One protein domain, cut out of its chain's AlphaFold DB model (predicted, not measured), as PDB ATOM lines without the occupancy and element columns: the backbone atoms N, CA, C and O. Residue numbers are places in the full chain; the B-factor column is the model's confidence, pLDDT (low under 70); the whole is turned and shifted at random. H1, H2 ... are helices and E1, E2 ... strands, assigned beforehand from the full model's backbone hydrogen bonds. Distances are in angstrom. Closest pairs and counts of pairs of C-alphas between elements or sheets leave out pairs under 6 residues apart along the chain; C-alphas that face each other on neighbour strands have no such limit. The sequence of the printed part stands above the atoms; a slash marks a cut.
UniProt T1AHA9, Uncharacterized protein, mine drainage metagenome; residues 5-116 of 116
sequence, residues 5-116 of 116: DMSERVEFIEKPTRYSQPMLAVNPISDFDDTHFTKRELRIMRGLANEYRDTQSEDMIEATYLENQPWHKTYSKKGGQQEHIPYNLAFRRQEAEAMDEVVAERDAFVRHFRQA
ATOM      1  N   ASP A   5     129.545  94.371 112.926       81.62
ATOM      2  CA  ASP A   5     128.288  93.630 113.051       81.62
ATOM      3  C   ASP A   5     127.118  94.295 112.309       81.62
ATOM      4  O   ASP A   5     126.345  93.625 111.624       81.62
ATOM      5  N   MET A   6     127.011  95.619 112.396       79.81
ATOM      6  CA  MET A   6     125.978  96.399 111.734       79.81
ATOM      7  C   MET A   6     126.345  96.657 110.271       79.81
ATOM      8  O   MET A   6     125.501  96.503 109.390       79.81
ATOM      9  N   SER A   7     127.600  97.014 109.986       82.31
ATOM     10  CA  SER A   7     128.041  97.345 108.622       82.31
ATOM     11  C   SER A   7     127.961  96.171 107.636       82.31
ATOM     12  O   SER A   7     127.777  96.387 106.444       82.31
ATOM     13  N   GLU A   8     128.052  94.934 108.128       86.75
ATOM     14  CA  GLU A   8     127.925  93.716 107.317       86.75
ATOM     15  C   GLU A   8     126.463  93.335 107.028       86.75
ATOM     16  O   GLU A   8     126.190  92.494 106.171       86.75
ATOM     17  N   ARG A   9     125.510  93.928 107.753       87.50
ATOM     18  CA  ARG A   9     124.095  93.525 107.748       87.50
ATOM     19  C   ARG A   9     123.177  94.567 107.119       87.50
ATOM     20  O   ARG A   9     122.092  94.197 106.660       87.50
ATOM     21  N   VAL A  10     123.589  95.837 107.083       90.44
ATOM     22  CA  VAL A  10     122.815  96.944 106.510       90.44
ATOM     23  C   VAL A  10     123.646  97.830 105.587       90.44
ATOM     24  O   VAL A  10     124.805  98.133 105.853       90.44
ATOM     25  N   GLU A  11     123.012  98.296 104.517       91.25
ATOM     26  CA  GLU A  11     123.561  99.275 103.588       91.25
ATOM     27  C   GLU A  11     122.904 100.637 103.819       91.25
ATOM     28  O   GLU A  11     121.685 100.738 103.985       91.25
ATOM     29  N   PHE A  12     123.712 101.694 103.788       89.19
ATOM     30  CA  PHE A  12     123.243 103.072 103.849       89.19
ATOM     31  C   PHE A  12     123.250 103.675 102.447       89.19
ATOM     32  O   PHE A  12     124.304 103.795 101.827       89.19
ATOM     33  N   ILE A  13     122.080 104.076 101.956       90.19
ATOM     34  CA  ILE A  13     121.901 104.641 100.616       90.19
ATOM     35  C   ILE A  13     121.283 106.027 100.733       90.19
ATOM     36  O   ILE A  13     120.314 106.229 101.458       90.19
ATOM     37  N   GLU A  14     121.793 106.982  99.968       89.00
ATOM     38  CA  GLU A  14     121.162 108.289  99.824       89.00
ATOM     39  C   GLU A  14     120.042 108.224  98.781       89.00
ATOM     40  O   GLU A  14     120.277 107.984  97.595       89.00
ATOM     41  N   LYS A  15     118.798 108.433  99.217       86.25
ATOM     42  CA  LYS A  15     117.645 108.548  98.321       86.25
ATOM     43  C   LYS A  15     117.375 110.023  98.017       86.25
ATOM     44  O   LYS A  15     117.266 110.820  98.953       86.25
ATOM     45  N   PRO A  16     117.223 110.407  96.737       84.12
ATOM     46  CA  PRO A  16     116.828 111.762  96.393       84.12
ATOM     47  C   PRO A  16     115.428 112.023  96.952       84.12
ATOM     48  O   PRO A  16     114.512 111.221  96.764       84.12
ATOM     49  N   THR A  17     115.263 113.139  97.652       81.56
ATOM     50  CA  THR A  17     113.944 113.579  98.107       81.56
ATOM     51  C   THR A  17     113.409 114.669  97.192       81.56
ATOM     52  O   THR A  17     114.122 115.217  96.353       81.56
ATOM     53  N   ARG A  18     112.128 115.013  97.359       75.75
ATOM     54  CA  ARG A  18     111.525 116.178  96.694       75.75
ATOM     55  C   ARG A  18     112.209 117.498  97.095       75.75
ATOM     56  O   ARG A  18     112.027 118.506  96.419       75.75
ATOM     57  N   TYR A  19     112.976 117.494  98.185       72.25
ATOM     58  CA  TYR A  19     113.752 118.623  98.680       72.25
ATOM     59  C   TYR A  19     115.234 118.470  98.311       72.25
ATOM     60  O   TYR A  19     115.699 117.393  97.957       72.25
ATOM     61  N   SER A  20     116.004 119.556  98.412       74.25
ATOM     62  CA  SER A  20     117.408 119.600  97.968       74.25
ATOM     63  C   SER A  20     118.370 118.677  98.736       74.25
ATOM     64  O   SER A  20     119.530 118.578  98.345       74.25
ATOM     65  N   GLN A  21     117.936 118.061  99.838       79.19
ATOM     66  CA  GLN A  21     118.787 117.225 100.682       79.19
ATOM     67  C   GLN A  21     118.426 115.747 100.479       79.19
ATOM     68  O   GLN A  21     117.239 115.399 100.541       79.19
ATOM     69  N   PRO A  22     119.413 114.872 100.221       82.75
ATOM     70  CA  PRO A  22     119.174 113.441 100.155       82.75
ATOM     71  C   PRO A  22     118.757 112.905 101.531       82.75
ATOM     72  O   PRO A  22     119.205 113.386 102.572       82.75
ATOM     73  N   MET A  23     117.884 111.903 101.535       84.88
ATOM     74  CA  MET A  23     117.492 111.183 102.744       84.88
ATOM     75  C   MET A  23     118.330 109.921 102.872       84.88
ATOM     76  O   MET A  23     118.429 109.140 101.927       84.88
ATOM     77  N   LEU A  24     118.877 109.696 104.063       87.81
ATOM     78  CA  LEU A  24     119.547 108.448 104.394       87.81
ATOM     79  C   LEU A  24     118.508 107.325 104.501       87.81
ATOM     80  O   LEU A  24     117.628 107.356 105.359       87.81
ATOM     81  N   ALA A  25     118.608 106.335 103.623       85.88
ATOM     82  CA  ALA A  25     117.842 105.103 103.673       85.88
ATOM     83  C   ALA A  25     118.738 103.966 104.164       85.88
ATOM     84  O   ALA A  25     119.892 103.858 103.753       85.88
ATOM     85  N   VAL A  26     118.189 103.111 105.021       89.25
ATOM     86  CA  VAL A  26     118.868 101.912 105.519       89.25
ATOM     87  C   VAL A  26     118.191 100.703 104.895       89.25
ATOM     88  O   VAL A  26     116.994 100.501 105.096       89.25
ATOM     89  N   ASN A  27     118.943  99.919 104.130       88.94
ATOM     90  CA  ASN A  27     118.456  98.694 103.510       88.94
ATOM     91  C   ASN A  27     119.101  97.474 104.185       88.94
ATOM     92  O   ASN A  27     120.315  97.472 104.391       88.94
ATOM     93  N   PRO A  28     118.336  96.423 104.510       90.62
ATOM     94  CA  PRO A  28     118.913  95.174 104.986       90.62
ATOM     95  C   PRO A  28     119.619  94.438 103.837       90.62
ATOM     96  O   PRO A  28     119.056  94.287 102.755       90.62
ATOM     97  N   ILE A  29     120.842  93.964 104.086       92.50
ATOM     98  CA  ILE A  29     121.615  93.100 103.170       92.50
ATOM     99  C   ILE A  29     121.449  91.618 103.556       92.50
ATOM    100  O   ILE A  29     121.704  90.716 102.765       92.50
ATOM    101  N   SER A  30     121.010  91.362 104.788       89.12
ATOM    102  CA  SER A  30     120.879  90.026 105.369       89.12
ATOM    103  C   SER A  30     119.441  89.723 105.769       89.12
ATOM    104  O   SER A  30     118.663  90.635 106.064       89.12
ATOM    105  N   ASP A  31     119.111  88.434 105.802       89.94
ATOM    106  CA  ASP A  31     117.823  87.967 106.298       89.94
ATOM    107  C   ASP A  31     117.679  88.221 107.803       89.94
ATOM    108  O   ASP A  31     118.652  88.230 108.565       89.94
ATOM    109  N   PHE A  32     116.433  88.421 108.230       89.12
ATOM    110  CA  PHE A  32     116.104  88.618 109.636       89.12
ATOM    111  C   PHE A  32     116.362  87.335 110.440       89.12
ATOM    112  O   PHE A  32     115.778  86.290 110.152       89.12
ATOM    113  N   ASP A  33     117.202  87.443 111.470       90.56
ATOM    114  CA  ASP A  33     117.502  86.367 112.414       90.56
ATOM    115  C   ASP A  33     116.600  86.481 113.653       90.56
ATOM    116  O   ASP A  33     116.724  87.412 114.454       90.56
ATOM    117  N   ASP A  34     115.674  85.534 113.805       92.50
ATOM    118  CA  ASP A  34     114.702  85.523 114.896       92.50
ATOM    119  C   ASP A  34     115.205  84.825 116.172       92.50
ATOM    120  O   ASP A  34     114.539  84.894 117.209       92.50
ATOM    121  N   THR A  35     116.398  84.218 116.142       93.38
ATOM    122  CA  THR A  35     116.933  83.401 117.246       93.38
ATOM    123  C   THR A  35     117.235  84.201 118.512       93.38
ATOM    124  O   THR A  35     117.251  83.647 119.613       93.38
ATOM    125  N   HIS A  36     117.421  85.514 118.377       91.12
ATOM    126  CA  HIS A  36     117.684  86.434 119.483       91.12
ATOM    127  C   HIS A  36     116.419  86.945 120.184       91.12
ATOM    128  O   HIS A  36     116.525  87.669 121.173       91.12
ATOM    129  N   PHE A  37     115.230  86.575 119.704       93.62
ATOM    130  CA  PHE A  37     113.966  87.104 120.203       93.62
ATOM    131  C   PHE A  37     113.112  86.024 120.857       93.62
ATOM    132  O   PHE A  37     112.969  84.893 120.391       93.62
ATOM    133  N   THR A  38     112.442  86.401 121.937       96.12
ATOM    134  CA  THR A  38     111.400  85.577 122.536       96.12
ATOM    135  C   THR A  38     110.161  85.529 121.639       96.12
ATOM    136  O   THR A  38     109.852  86.447 120.875       96.12
ATOM    137  N   LYS A  39     109.342  84.484 121.809       94.38
ATOM    138  CA  LYS A  39     108.048  84.353 121.108       94.38
ATOM    139  C   LYS A  39     107.132  85.565 121.311       94.38
ATOM    140  O   LYS A  39     106.373  85.923 120.411       94.38
ATOM    141  N   ARG A  40     107.182  86.189 122.497       93.50
ATOM    142  CA  ARG A  40     106.390  87.387 122.807       93.50
ATOM    143  C   ARG A  40     106.873  88.585 121.995       93.50
ATOM    144  O   ARG A  40     106.038  89.290 121.439       93.50
ATOM    145  N   GLU A  41     108.181  88.793 121.906       93.00
ATOM    146  CA  GLU A  41     108.770  89.886 121.124       93.00
ATOM    147  C   GLU A  41     108.476  89.723 119.637       93.00
ATOM    148  O   GLU A  41     107.963  90.654 119.022       93.00
ATOM    149  N   LEU A  42     108.662  88.523 119.078       95.81
ATOM    150  CA  LEU A  42     108.324  88.241 117.678       95.81
ATOM    151  C   LEU A  42     106.846  88.503 117.373       95.81
ATOM    152  O   LEU A  42     106.516  89.055 116.323       95.81
ATOM    153  N   ARG A  43     105.943  88.148 118.296       94.00
ATOM    154  CA  ARG A  43     104.511  88.439 118.160       94.00
ATOM    155  C   ARG A  43     104.238  89.943 118.134       94.00
ATOM    156  O   ARG A  43     103.437  90.385 117.317       94.00
ATOM    157  N   ILE A  44     104.883  90.710 119.013       91.44
ATOM    158  CA  ILE A  44     104.734  92.170 119.072       91.44
ATOM    159  C   ILE A  44     105.281  92.806 117.792       91.44
ATOM    160  O   ILE A  44     104.554  93.542 117.131       91.44
ATOM    161  N   MET A  45     106.513  92.471 117.400       92.50
ATOM    162  CA  MET A  45     107.143  93.012 116.193       92.50
ATOM    163  C   MET A  45     106.327  92.701 114.941       92.50
ATOM    164  O   MET A  45     106.118  93.582 114.114       92.50
ATOM    165  N   ARG A  46     105.795  91.478 114.822       93.56
ATOM    166  CA  ARG A  46     104.917  91.100 113.707       93.56
ATOM    167  C   ARG A  46     103.610  91.887 113.699       93.56
ATOM    168  O   ARG A  46     103.141  92.240 112.625       93.56
ATOM    169  N   GLY A  47     103.027  92.149 114.869       92.44
ATOM    170  CA  GLY A  47     101.843  93.001 114.991       92.44
ATOM    171  C   GLY A  47     102.118  94.400 114.444       92.44
ATOM    172  O   GLY A  47     101.452  94.827 113.507       92.44
ATOM    173  N   LEU A  48     103.176  95.040 114.945       88.38
ATOM    174  CA  LEU A  48     103.587  96.379 114.519       88.38
ATOM    175  C   LEU A  48     103.905  96.436 113.020       88.38
ATOM    176  O   LEU A  48     103.407  97.302 112.311       88.38
ATOM    177  N   ALA A  49     104.699  95.489 112.518       89.19
ATOM    178  CA  ALA A  49     105.110  95.461 111.117       89.19
ATOM    179  C   ALA A  49     103.956  95.180 110.146       89.19
ATOM    180  O   ALA A  49     104.070  95.516 108.972       89.19
ATOM    181  N   ASN A  50     102.879  94.529 110.591       89.62
ATOM    182  CA  ASN A  50     101.691  94.310 109.767       89.62
ATOM    183  C   ASN A  50     100.733  95.499 109.823       89.62
ATOM    184  O   ASN A  50     100.139  95.836 108.807       89.62
ATOM    185  N   GLU A  51     100.579  96.109 110.995       83.81
ATOM    186  CA  GLU A  51      99.683  97.245 111.205       83.81
ATOM    187  C   GLU A  51     100.205  98.512 110.523       83.81
ATOM    188  O   GLU A  51      99.437  99.209 109.871       83.81
ATOM    189  N   TYR A  52     101.515  98.765 110.613       83.19
ATOM    190  CA  TYR A  52     102.123 100.028 110.185       83.19
ATOM    191  C   TYR A  52     102.950  99.935 108.900       83.19
ATOM    192  O   TYR A  52     103.680 100.869 108.578       83.19
ATOM    193  N   ARG A  53     102.876  98.819 108.160       82.06
ATOM    194  CA  ARG A  53     103.714  98.586 106.968       82.06
ATOM    195  C   ARG A  53     103.611  99.706 105.936       82.06
ATOM    196  O   ARG A  53     104.624 100.144 105.401       82.06
ATOM    197  N   ASP A  54     102.376 100.104 105.660       83.62
ATOM    198  CA  ASP A  54     102.015 101.007 104.570       83.62
ATOM    199  C   ASP A  54     101.494 102.356 105.096       83.62
ATOM    200  O   ASP A  54     101.044 103.202 104.324       83.62
ATOM    201  N   THR A  55     101.543 102.560 106.416       80.56
ATOM    202  CA  THR A  55     101.077 103.780 107.079       80.56
ATOM    203  C   THR A  55     102.047 104.921 106.801       80.56
ATOM    204  O   THR A  55     103.250 104.801 107.042       80.56
ATOM    205  N   GLN A  56     101.537 106.048 106.302       73.81
ATOM    206  CA  GLN A  56     102.371 107.218 106.056       73.81
ATOM    207  C   GLN A  56     102.593 108.014 107.340       73.81
ATOM    208  O   GLN A  56     101.846 107.902 108.308       73.81
ATOM    209  N   SER A  57     103.620 108.866 107.347       66.62
ATOM    210  CA  SER A  57     103.915 109.727 108.496       66.62
ATOM    211  C   SER A  57     102.728 110.606 108.902       66.62
ATOM    212  O   SER A  57     102.576 110.887 110.083       66.62
ATOM    213  N   GLU A  58     101.883 111.017 107.952       63.31
ATOM    214  CA  GLU A  58     100.668 111.798 108.224       63.31
ATOM    215  C   GLU A  58      99.627 110.979 109.003       63.31
ATOM    216  O   GLU A  58      99.130 111.439 110.029       63.31
ATOM    217  N   ASP A  59      99.400 109.725 108.613       64.44
ATOM    218  CA  ASP A  59      98.506 108.798 109.321       64.44
ATOM    219  C   ASP A  59      99.077 108.394 110.695       64.44
ATOM    220  O   ASP A  59      98.351 108.204 111.676       64.44
ATOM    221  N   MET A  60     100.409 108.309 110.805       63.66
ATOM    222  CA  MET A  60     101.087 108.062 112.077       63.66
ATOM    223  C   MET A  60     100.935 109.226 113.053       63.66
ATOM    224  O   MET A  60     100.962 108.980 114.257       63.66
ATOM    225  N   ILE A  61     100.772 110.472 112.592       55.53
ATOM    226  CA  ILE A  61     100.529 111.616 113.486       55.53
ATOM    227  C   ILE A  61      99.212 111.409 114.233       55.53
ATOM    228  O   ILE A  61      99.182 111.606 115.444       55.53
ATOM    229  N   GLU A  62      98.155 110.937 113.570       52.09
ATOM    230  CA  GLU A  62      96.880 110.648 114.238       52.09
ATOM    231  C   GLU A  62      96.976 109.442 115.184       52.09
ATOM    232  O   GLU A  62      96.469 109.504 116.304       52.09
ATOM    233  N   ALA A  63      97.704 108.385 114.803       52.38
ATOM    234  CA  ALA A  63      97.920 107.212 115.659       52.38
ATOM    235  C   ALA A  63      98.832 107.493 116.875       52.38
ATOM    236  O   ALA A  63      98.646 106.920 117.951       52.38
ATOM    237  N   THR A  64      99.821 108.382 116.729       52.41
ATOM    238  CA  THR A  64     100.748 108.795 117.802       52.41
ATOM    239  C   THR A  64     100.266 110.012 118.591       52.41
ATOM    240  O   THR A  64     100.793 110.270 119.680       52.41
ATOM    241  N   TYR A  65      99.187 110.675 118.150       55.75
ATOM    242  CA  TYR A  65      98.258 111.416 119.012       55.75
ATOM    243  C   TYR A  65      97.499 110.421 119.906       55.75
ATOM    244  O   TYR A  65      96.275 110.331 119.914       55.75
ATOM    245  N   LEU A  66      98.271 109.674 120.700       59.16
ATOM    246  CA  LEU A  66      97.822 108.840 121.798       59.16
ATOM    247  C   LEU A  66      96.708 109.577 122.539       59.16
ATOM    248  O   LEU A  66      96.896 110.727 122.961       59.16
ATOM    249  N   GLU A  67      95.564 108.912 122.713       56.94
ATOM    250  CA  GLU A  67      94.595 109.283 123.738       56.94
ATOM    251  C   GLU A  67      95.390 109.646 125.002       56.94
ATOM    252  O   GLU A  67      96.175 108.841 125.488       56.94
ATOM    253  N   ASN A  68      95.240 110.887 125.479       62.53
ATOM    254  CA  ASN A  68      95.967 111.514 126.595       62.53
ATOM    255  C   ASN A  68      97.259 112.297 126.303       62.53
ATOM    256  O   ASN A  68      97.734 112.943 127.241       62.53
ATOM    257  N   GLN A  69      97.761 112.363 125.067       72.56
ATOM    258  CA  GLN A  69      98.897 113.208 124.644       72.56
ATOM    259  C   GLN A  69     100.093 113.188 125.629       72.56
ATOM    260  O   GLN A  69     100.482 114.240 126.157       72.56
ATOM    261  N   PRO A  70     100.677 112.011 125.917       72.56
ATOM    262  CA  PRO A  70     101.739 111.846 126.909       72.56
ATOM    263  C   PRO A  70     102.925 112.783 126.664       72.56
ATOM    264  O   PRO A  70     103.324 113.500 127.578       72.56
ATOM    265  N   TRP A  71     103.405 112.855 125.417       68.88
ATOM    266  CA  TRP A  71     104.504 113.735 125.007       68.88
ATOM    267  C   TRP A  71     104.216 115.214 125.269       68.88
ATOM    268  O   TRP A  71     105.038 115.910 125.856       68.88
ATOM    269  N   HIS A  72     103.035 115.708 124.893       72.06
ATOM    270  CA  HIS A  72     102.674 117.106 125.130       72.06
ATOM    271  C   HIS A  72     102.571 117.417 126.634       72.06
ATOM    272  O   HIS A  72     102.991 118.481 127.094       72.06
ATOM    273  N   LYS A  73     102.044 116.480 127.434       74.44
ATOM    274  CA  LYS A  73     101.922 116.647 128.887       74.44
ATOM    275  C   LYS A  73     103.274 116.646 129.602       74.44
ATOM    276  O   LYS A  73     103.433 117.420 130.542       74.44
ATOM    277  N   THR A  74     104.225 115.808 129.204       72.06
ATOM    278  CA  THR A  74     105.546 115.741 129.854       72.06
ATOM    279  C   THR A  74     106.493 116.811 129.327       72.06
ATOM    280  O   THR A  74     107.065 117.568 130.106       72.06
ATOM    281  N   TYR A  75     106.590 116.953 128.010       68.12
ATOM    282  CA  TYR A  75     107.535 117.866 127.381       68.12
ATOM    283  C   TYR A  75     107.048 119.320 127.423       68.12
ATOM    284  O   TYR A  75     107.735 120.188 127.954       68.12
ATOM    285  N   SER A  76     105.844 119.603 126.910       70.38
ATOM    286  CA  SER A  76     105.354 120.986 126.777       70.38
ATOM    287  C   SER A  76     104.768 121.553 128.070       70.38
ATOM    288  O   SER A  76     104.993 122.721 128.367       70.38
ATOM    289  N   LYS A  77     103.998 120.763 128.838       67.31
ATOM    290  CA  LYS A  77     103.322 121.264 130.056       67.31
ATOM    291  C   LYS A  77     104.174 121.193 131.321       67.31
ATOM    292  O   LYS A  77     103.998 122.035 132.193       67.31
ATOM    293  N   LYS A  78     105.048 120.190 131.444       68.25
ATOM    294  CA  LYS A  78     105.918 120.019 132.622       68.25
ATOM    295  C   LYS A  78     107.354 120.491 132.398       68.25
ATOM    296  O   LYS A  78     108.095 120.585 133.365       68.25
ATOM    297  N   GLY A  79     107.746 120.797 131.157       74.44
ATOM    298  CA  GLY A  79     109.120 121.195 130.833       74.44
ATOM    299  C   GLY A  79     110.149 120.070 131.001       74.44
ATOM    300  O   GLY A  79     111.345 120.344 130.974       74.44
ATOM    301  N   GLY A  80     109.698 118.822 131.165       73.69
ATOM    302  CA  GLY A  80     110.534 117.649 131.411       73.69
ATOM    303  C   GLY A  80     111.195 117.154 130.130       73.69
ATOM    304  O   GLY A  80     110.797 116.138 129.559       73.69
ATOM    305  N   GLN A  81     112.179 117.901 129.631       69.19
ATOM    306  CA  GLN A  81     112.978 117.469 128.489       69.19
ATOM    307  C   GLN A  81     113.774 116.220 128.895       69.19
ATOM    308  O   GLN A  81     114.518 116.257 129.868       69.19
ATOM    309  N   GLN A  82     113.608 115.121 128.151       72.94
ATOM    310  CA  GLN A  82     114.241 113.815 128.420       72.94
ATOM    311  C   GLN A  82     113.775 113.093 129.699       72.94
ATOM    312  O   GLN A  82     114.377 112.097 130.097       72.94
ATOM    313  N   GLU A  83     112.690 113.538 130.335       75.31
ATOM    314  CA  GLU A  83     112.127 112.823 131.481       75.31
ATOM    315  C   GLU A  83     111.347 111.571 131.058       75.31
ATOM    316  O   GLU A  83     110.760 111.497 129.973       75.31
ATOM    317  N   HIS A  84     111.298 110.582 131.955       77.62
ATOM    318  CA  HIS A  84     110.463 109.401 131.763       77.62
ATOM    319  C   HIS A  84     108.989 109.791 131.643       77.62
ATOM    320  O   HIS A  84     108.439 110.473 132.508       77.62
ATOM    321  N   ILE A  85     108.326 109.290 130.599       77.94
ATOM    322  CA  ILE A  85     106.878 109.424 130.451       77.94
ATOM    323  C   ILE A  85     106.199 108.523 131.493       77.94
ATOM    324  O   ILE A  85     106.407 107.307 131.458       77.94
ATOM    325  N   PRO A  86     105.385 109.080 132.412       81.50
ATOM    326  CA  PRO A  86     104.620 108.282 133.361       81.50
ATOM    327  C   PRO A  86     103.738 107.257 132.643       81.50
ATOM    328  O   PRO A  86     103.009 107.603 131.713       81.50
ATOM    329  N   TYR A  87     103.797 106.002 133.091       77.00
ATOM    330  CA  TYR A  87     103.143 104.873 132.422       77.00
ATOM    331  C   TYR A  87     101.619 105.041 132.305       77.00
ATOM    332  O   TYR A  87     101.031 104.686 131.288       77.00
ATOM    333  N   ASN A  88     100.991 105.685 133.289       78.38
ATOM    334  CA  ASN A  88      99.559 105.983 133.284       78.38
ATOM    335  C   ASN A  88      99.110 106.925 132.154       78.38
ATOM    336  O   ASN A  88      97.943 106.927 131.772       78.38
ATOM    337  N   LEU A  89     100.018 107.716 131.575       76.88
ATOM    338  CA  LEU A  89      99.692 108.564 130.427       76.88
ATOM    339  C   LEU A  89      99.585 107.783 129.111       76.88
ATOM    340  O   LEU A  89      99.176 108.374 128.112       76.88
ATOM    341  N   ALA A  90      99.944 106.497 129.101       75.19
ATOM    342  CA  ALA A  90      99.803 105.616 127.945       75.19
ATOM    343  C   ALA A  90      98.462 104.857 127.921       75.19
ATOM    344  O   ALA A  90      98.198 104.127 126.967       75.19
ATOM    345  N   PHE A  91      97.622 104.992 128.954       79.31
ATOM    346  CA  PHE A  91      96.357 104.261 129.035       79.31
ATOM    347  C   PHE A  91      95.312 104.868 128.105       79.31
ATOM    348  O   PHE A  91      95.155 106.092 128.040       79.31
ATOM    349  N   ARG A  92      94.555 104.000 127.428       74.25
ATOM    350  CA  ARG A  92      93.344 104.393 126.703       74.25
ATOM    351  C   ARG A  92      92.309 104.899 127.696       74.25
ATOM    352  O   ARG A  92      92.190 104.354 128.793       74.25
ATOM    353  N   ARG A  93      91.515 105.908 127.328       71.50
ATOM    354  CA  ARG A  93      90.552 106.524 128.271       71.50
ATOM    355  C   ARG A  93      89.536 105.526 128.821       71.50
ATOM    356  O   ARG A  93      89.116 105.669 129.960       71.50
ATOM    357  N   GLN A  94      89.152 104.547 128.008       75.69
ATOM    358  CA  GLN A  94      88.158 103.530 128.357       75.69
ATOM    359  C   GLN A  94      88.716 102.444 129.290       75.69
ATOM    360  O   GLN A  94      87.953 101.786 129.984       75.69
ATOM    361  N   GLU A  95      90.038 102.265 129.313       78.12
ATOM    362  CA  GLU A  95      90.720 101.195 130.053       78.12
ATOM    363  C   GLU A  95      91.481 101.728 131.277       78.12
ATOM    364  O   GLU A  95      92.064 100.947 132.024       78.12
ATOM    365  N   ALA A  96      91.493 103.049 131.481       77.81
ATOM    366  CA  ALA A  96      92.320 103.709 132.486       77.81
ATOM    367  C   ALA A  96      92.046 103.201 133.910       77.81
ATOM    368  O   ALA A  96      92.993 102.845 134.600       77.81
ATOM    369  N   GLU A  97      90.775 103.090 134.312       79.00
ATOM    370  CA  GLU A  97      90.402 102.619 135.656       79.00
ATOM    371  C   GLU A  97      90.871 101.179 135.910       79.00
ATOM    372  O   GLU A  97      91.531 100.907 136.909       79.00
ATOM    373  N   ALA A  98      90.611 100.270 134.966       82.31
ATOM    374  CA  ALA A  98      91.044  98.878 135.079       82.31
ATOM    375  C   ALA A  98      92.577  98.749 135.095       82.31
ATOM    376  O   ALA A  98      93.137  97.916 135.805       82.31
ATOM    377  N   MET A  99      93.279  99.574 134.315       82.06
ATOM    378  CA  MET A  99      94.738  99.547 134.262       82.06
ATOM    379  C   MET A  99      95.376 100.151 135.521       82.06
ATOM    380  O   MET A  99      96.410  99.657 135.971       82.06
ATOM    381  N   ASP A 100      94.758 101.173 136.119       83.31
ATOM    382  CA  ASP A 100      95.190 101.748 137.396       83.31
ATOM    383  C   ASP A 100      95.113 100.711 138.529       83.31
ATOM    384  O   ASP A 100      96.044 100.615 139.335       83.31
ATOM    385  N   GLU A 101      94.069  99.874 138.559       84.19
ATOM    386  CA  GLU A 101      93.958  98.760 139.516       84.19
ATOM    387  C   GLU A 101      95.099  97.746 139.351       84.19
ATOM    388  O   GLU A 101      95.762  97.389 140.328       84.19
ATOM    389  N   VAL A 102      95.397  97.342 138.112       84.19
ATOM    390  CA  VAL A 102      96.495  96.407 137.803       84.19
ATOM    391  C   VAL A 102      97.855  96.988 138.199       84.19
ATOM    392  O   VAL A 102      98.717  96.277 138.726       84.19
ATOM    393  N   VAL A 103      98.075  98.286 137.971       84.50
ATOM    394  CA  VAL A 103      99.304  98.967 138.404       84.50
ATOM    395  C   VAL A 103      99.407  98.987 139.925       84.50
ATOM    396  O   VAL A 103     100.470  98.666 140.458       84.50
ATOM    397  N   ALA A 104      98.321  99.310 140.629       86.31
ATOM    398  CA  ALA A 104      98.302  99.333 142.087       86.31
ATOM    399  C   ALA A 104      98.598  97.950 142.686       86.31
ATOM    400  O   ALA A 104      99.397  97.847 143.624       86.31
ATOM    401  N   GLU A 105      98.016  96.889 142.121       86.62
ATOM    402  CA  GLU A 105      98.278  95.504 142.516       86.62
ATOM    403  C   GLU A 105      99.752  95.139 142.305       86.62
ATOM    404  O   GLU A 105     100.424  94.671 143.230       86.62
ATOM    405  N   ARG A 106     100.299  95.426 141.117       85.12
ATOM    406  CA  ARG A 106     101.715  95.192 140.812       85.12
ATOM    407  C   ARG A 106     102.628  95.946 141.774       85.12
ATOM    408  O   ARG A 106     103.609  95.381 142.251       85.12
ATOM    409  N   ASP A 107     102.350  97.211 142.056       86.50
ATOM    410  CA  ASP A 107     103.186  98.023 142.938       86.50
ATOM    411  C   ASP A 107     103.075  97.582 144.403       86.50
ATOM    412  O   ASP A 107     104.043  97.692 145.159       86.50
ATOM    413  N   ALA A 108     101.924  97.052 144.827       87.25
ATOM    414  CA  ALA A 108     101.779  96.386 146.120       87.25
ATOM    415  C   ALA A 108     102.613  95.097 146.179       87.25
ATOM    416  O   ALA A 108     103.377  94.912 147.127       87.25
ATOM    417  N   PHE A 109     102.549  94.263 145.137       88.81
ATOM    418  CA  PHE A 109     103.356  93.050 145.007       88.81
ATOM    419  C   PHE A 109     104.858  93.372 145.047       88.81
ATOM    420  O   PHE A 109     105.594  92.849 145.879       88.81
ATOM    421  N   VAL A 110     105.328  94.295 144.205       87.31
ATOM    422  CA  VAL A 110     106.743  94.690 144.152       87.31
ATOM    423  C   VAL A 110     107.216  95.249 145.494       87.31
ATOM    424  O   VAL A 110     108.317  94.909 145.921       87.31
ATOM    425  N   ARG A 111     106.410  96.070 146.182       88.06
ATOM    426  CA  ARG A 111     106.753  96.573 147.524       88.06
ATOM    427  C   ARG A 111     106.867  95.451 148.549       88.06
ATOM    428  O   ARG A 111     107.812  95.463 149.328       88.06
ATOM    429  N   HIS A 112     105.945  94.493 148.527       87.12
ATOM    430  CA  HIS A 112     105.939  93.371 149.461       87.12
ATOM    431  C   HIS A 112     107.149  92.445 149.265       87.12
ATOM    432  O   HIS A 112     107.799  92.070 150.234       87.12
ATOM    433  N   PHE A 113     107.492  92.123 148.015       80.56
ATOM    434  CA  PHE A 113     108.534  91.138 147.700       80.56
ATOM    435  C   PHE A 113     109.939  91.721 147.482       80.56
ATOM    436  O   PHE A 113     110.892  90.954 147.438       80.56
ATOM    437  N   ARG A 114     110.112  93.046 147.353       67.88
ATOM    438  CA  ARG A 114     111.447  93.691 147.343       67.88
ATOM    439  C   ARG A 114     111.948  94.113 148.729       67.88
ATOM    440  O   ARG A 114     113.067  94.606 148.825       67.88
ATOM    441  N   GLN A 115     111.128  93.984 149.773       57.97
ATOM    442  CA  GLN A 115     111.520  94.259 151.163       57.97
ATOM    443  C   GLN A 115     111.961  93.001 151.939       57.97
ATOM    444  O   GLN A 115     112.337  93.128 153.104       57.97
ATOM    445  N   ALA A 116     111.934  91.822 151.308       45.53
ATOM    446  CA  ALA A 116     112.463  90.557 151.824       45.53
ATOM    447  C   ALA A 116     113.760  90.185 151.091       45.53
ATOM    448  O   ALA A 116     114.637  89.577 151.741       45.53
TER     449      ALA A 116
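This is residues 5 to 116 of the 116 residues of an uncharacterized protein of mine drainage metagenome (UniProt T1AHA9). The model is an open, strung-out zigzag with no shared core: a two-stranded hairpin, E1 and E2, makes one end, five helices follow one after another, and no helix touches another. The far end from the hairpin is made by H5, the longest helix, whose residues 104 to 113 stick out together with the tail 114 to 116; H3 and H4 are only near each other, as are H4 and H5. The printed part has 112 residues, with two named strands followed by five named helices in the order E1, E2, H1, H2, H3, H4, H5; the sheet, in the order E1 - E2, is antiparallel, and the class is mostly helix. The whole is only just extended, close to loose, with a radius of gyration of the C-alphas of 20.0 A and spans of 54 by 38 by 26 A.

E1, residues 10 to 15, and E2, residues 23 to 28, form a hairpin of antiparallel neighbour strands, with 149 degrees between their directions. C-alphas 10 and 28 face each other at 4.5 A, and C-alphas 15 and 23 at 5.2 A. N 11 and O 27 are within hydrogen-bond range at 2.8 A, and so are N 23 and O 15 at 2.9 A. A short link of 10 residues joins E2 to H1, residues 39 to 51, of which 46 to 51 stand free. A tight link of 5 residues follows, to H2, residues 57 to 64; H1 and H2 are apart. H3, residues 70 to 77, comes after another tight link and is apart from H2. H4, residues 87 to 90, is close to H3 but not clearly touching it; their closest C-alphas, those of Pro 70 and Leu 89, are 5.2 A apart. H5, residues 96 to 113, is close to H4 but not clearly touching it; the closest C-alphas, those of Asn 88 and Asp 100, are 7.3 A apart. H5 and the hairpin strands are apart, and so are H5 and H1. In H1 and H5 every pair of O i and N i+4 is within hydrogen-bond range; in H2 and in H3 it is 3 of 4 pairs, and H4 is too short for such a pair.

E1 begins with C-alpha 10 at (122.815, 96.944, 106.510) and measures 15.1 A from first to last C-alpha, and E2 measures 16.2 A. H1 measures 18.3 A and begins with C-alpha 39 at (108.048, 84.353, 121.108). H2 measures 9.9 A, H3 10.1 A and H4 5.6 A. H5 measures 25.5 A over its 18 residues and ends with C-alpha 113 at (108.534, 91.138, 147.700).

The two C-alphas farthest apart in the domain, those of Ser 20 and Ala 116, are 61.4 A apart. The first and last printed C-alphas, those of Asp 5 and Ala 116, are 42.0 A apart, and residue 116 is the chain's last. The body without the stretches that stand free has 93 residues and spans 46 by 40 by 26 A. The printed part has no cut, and no link between its named elements is long. The mean pLDDT of the printed part is 79.8. It is under 70 at 20 residues: 57 to 68, 71, 75, 77 to 78, 81 and 114 to 116. The mean for H2 is 59, while that for H1 is 92.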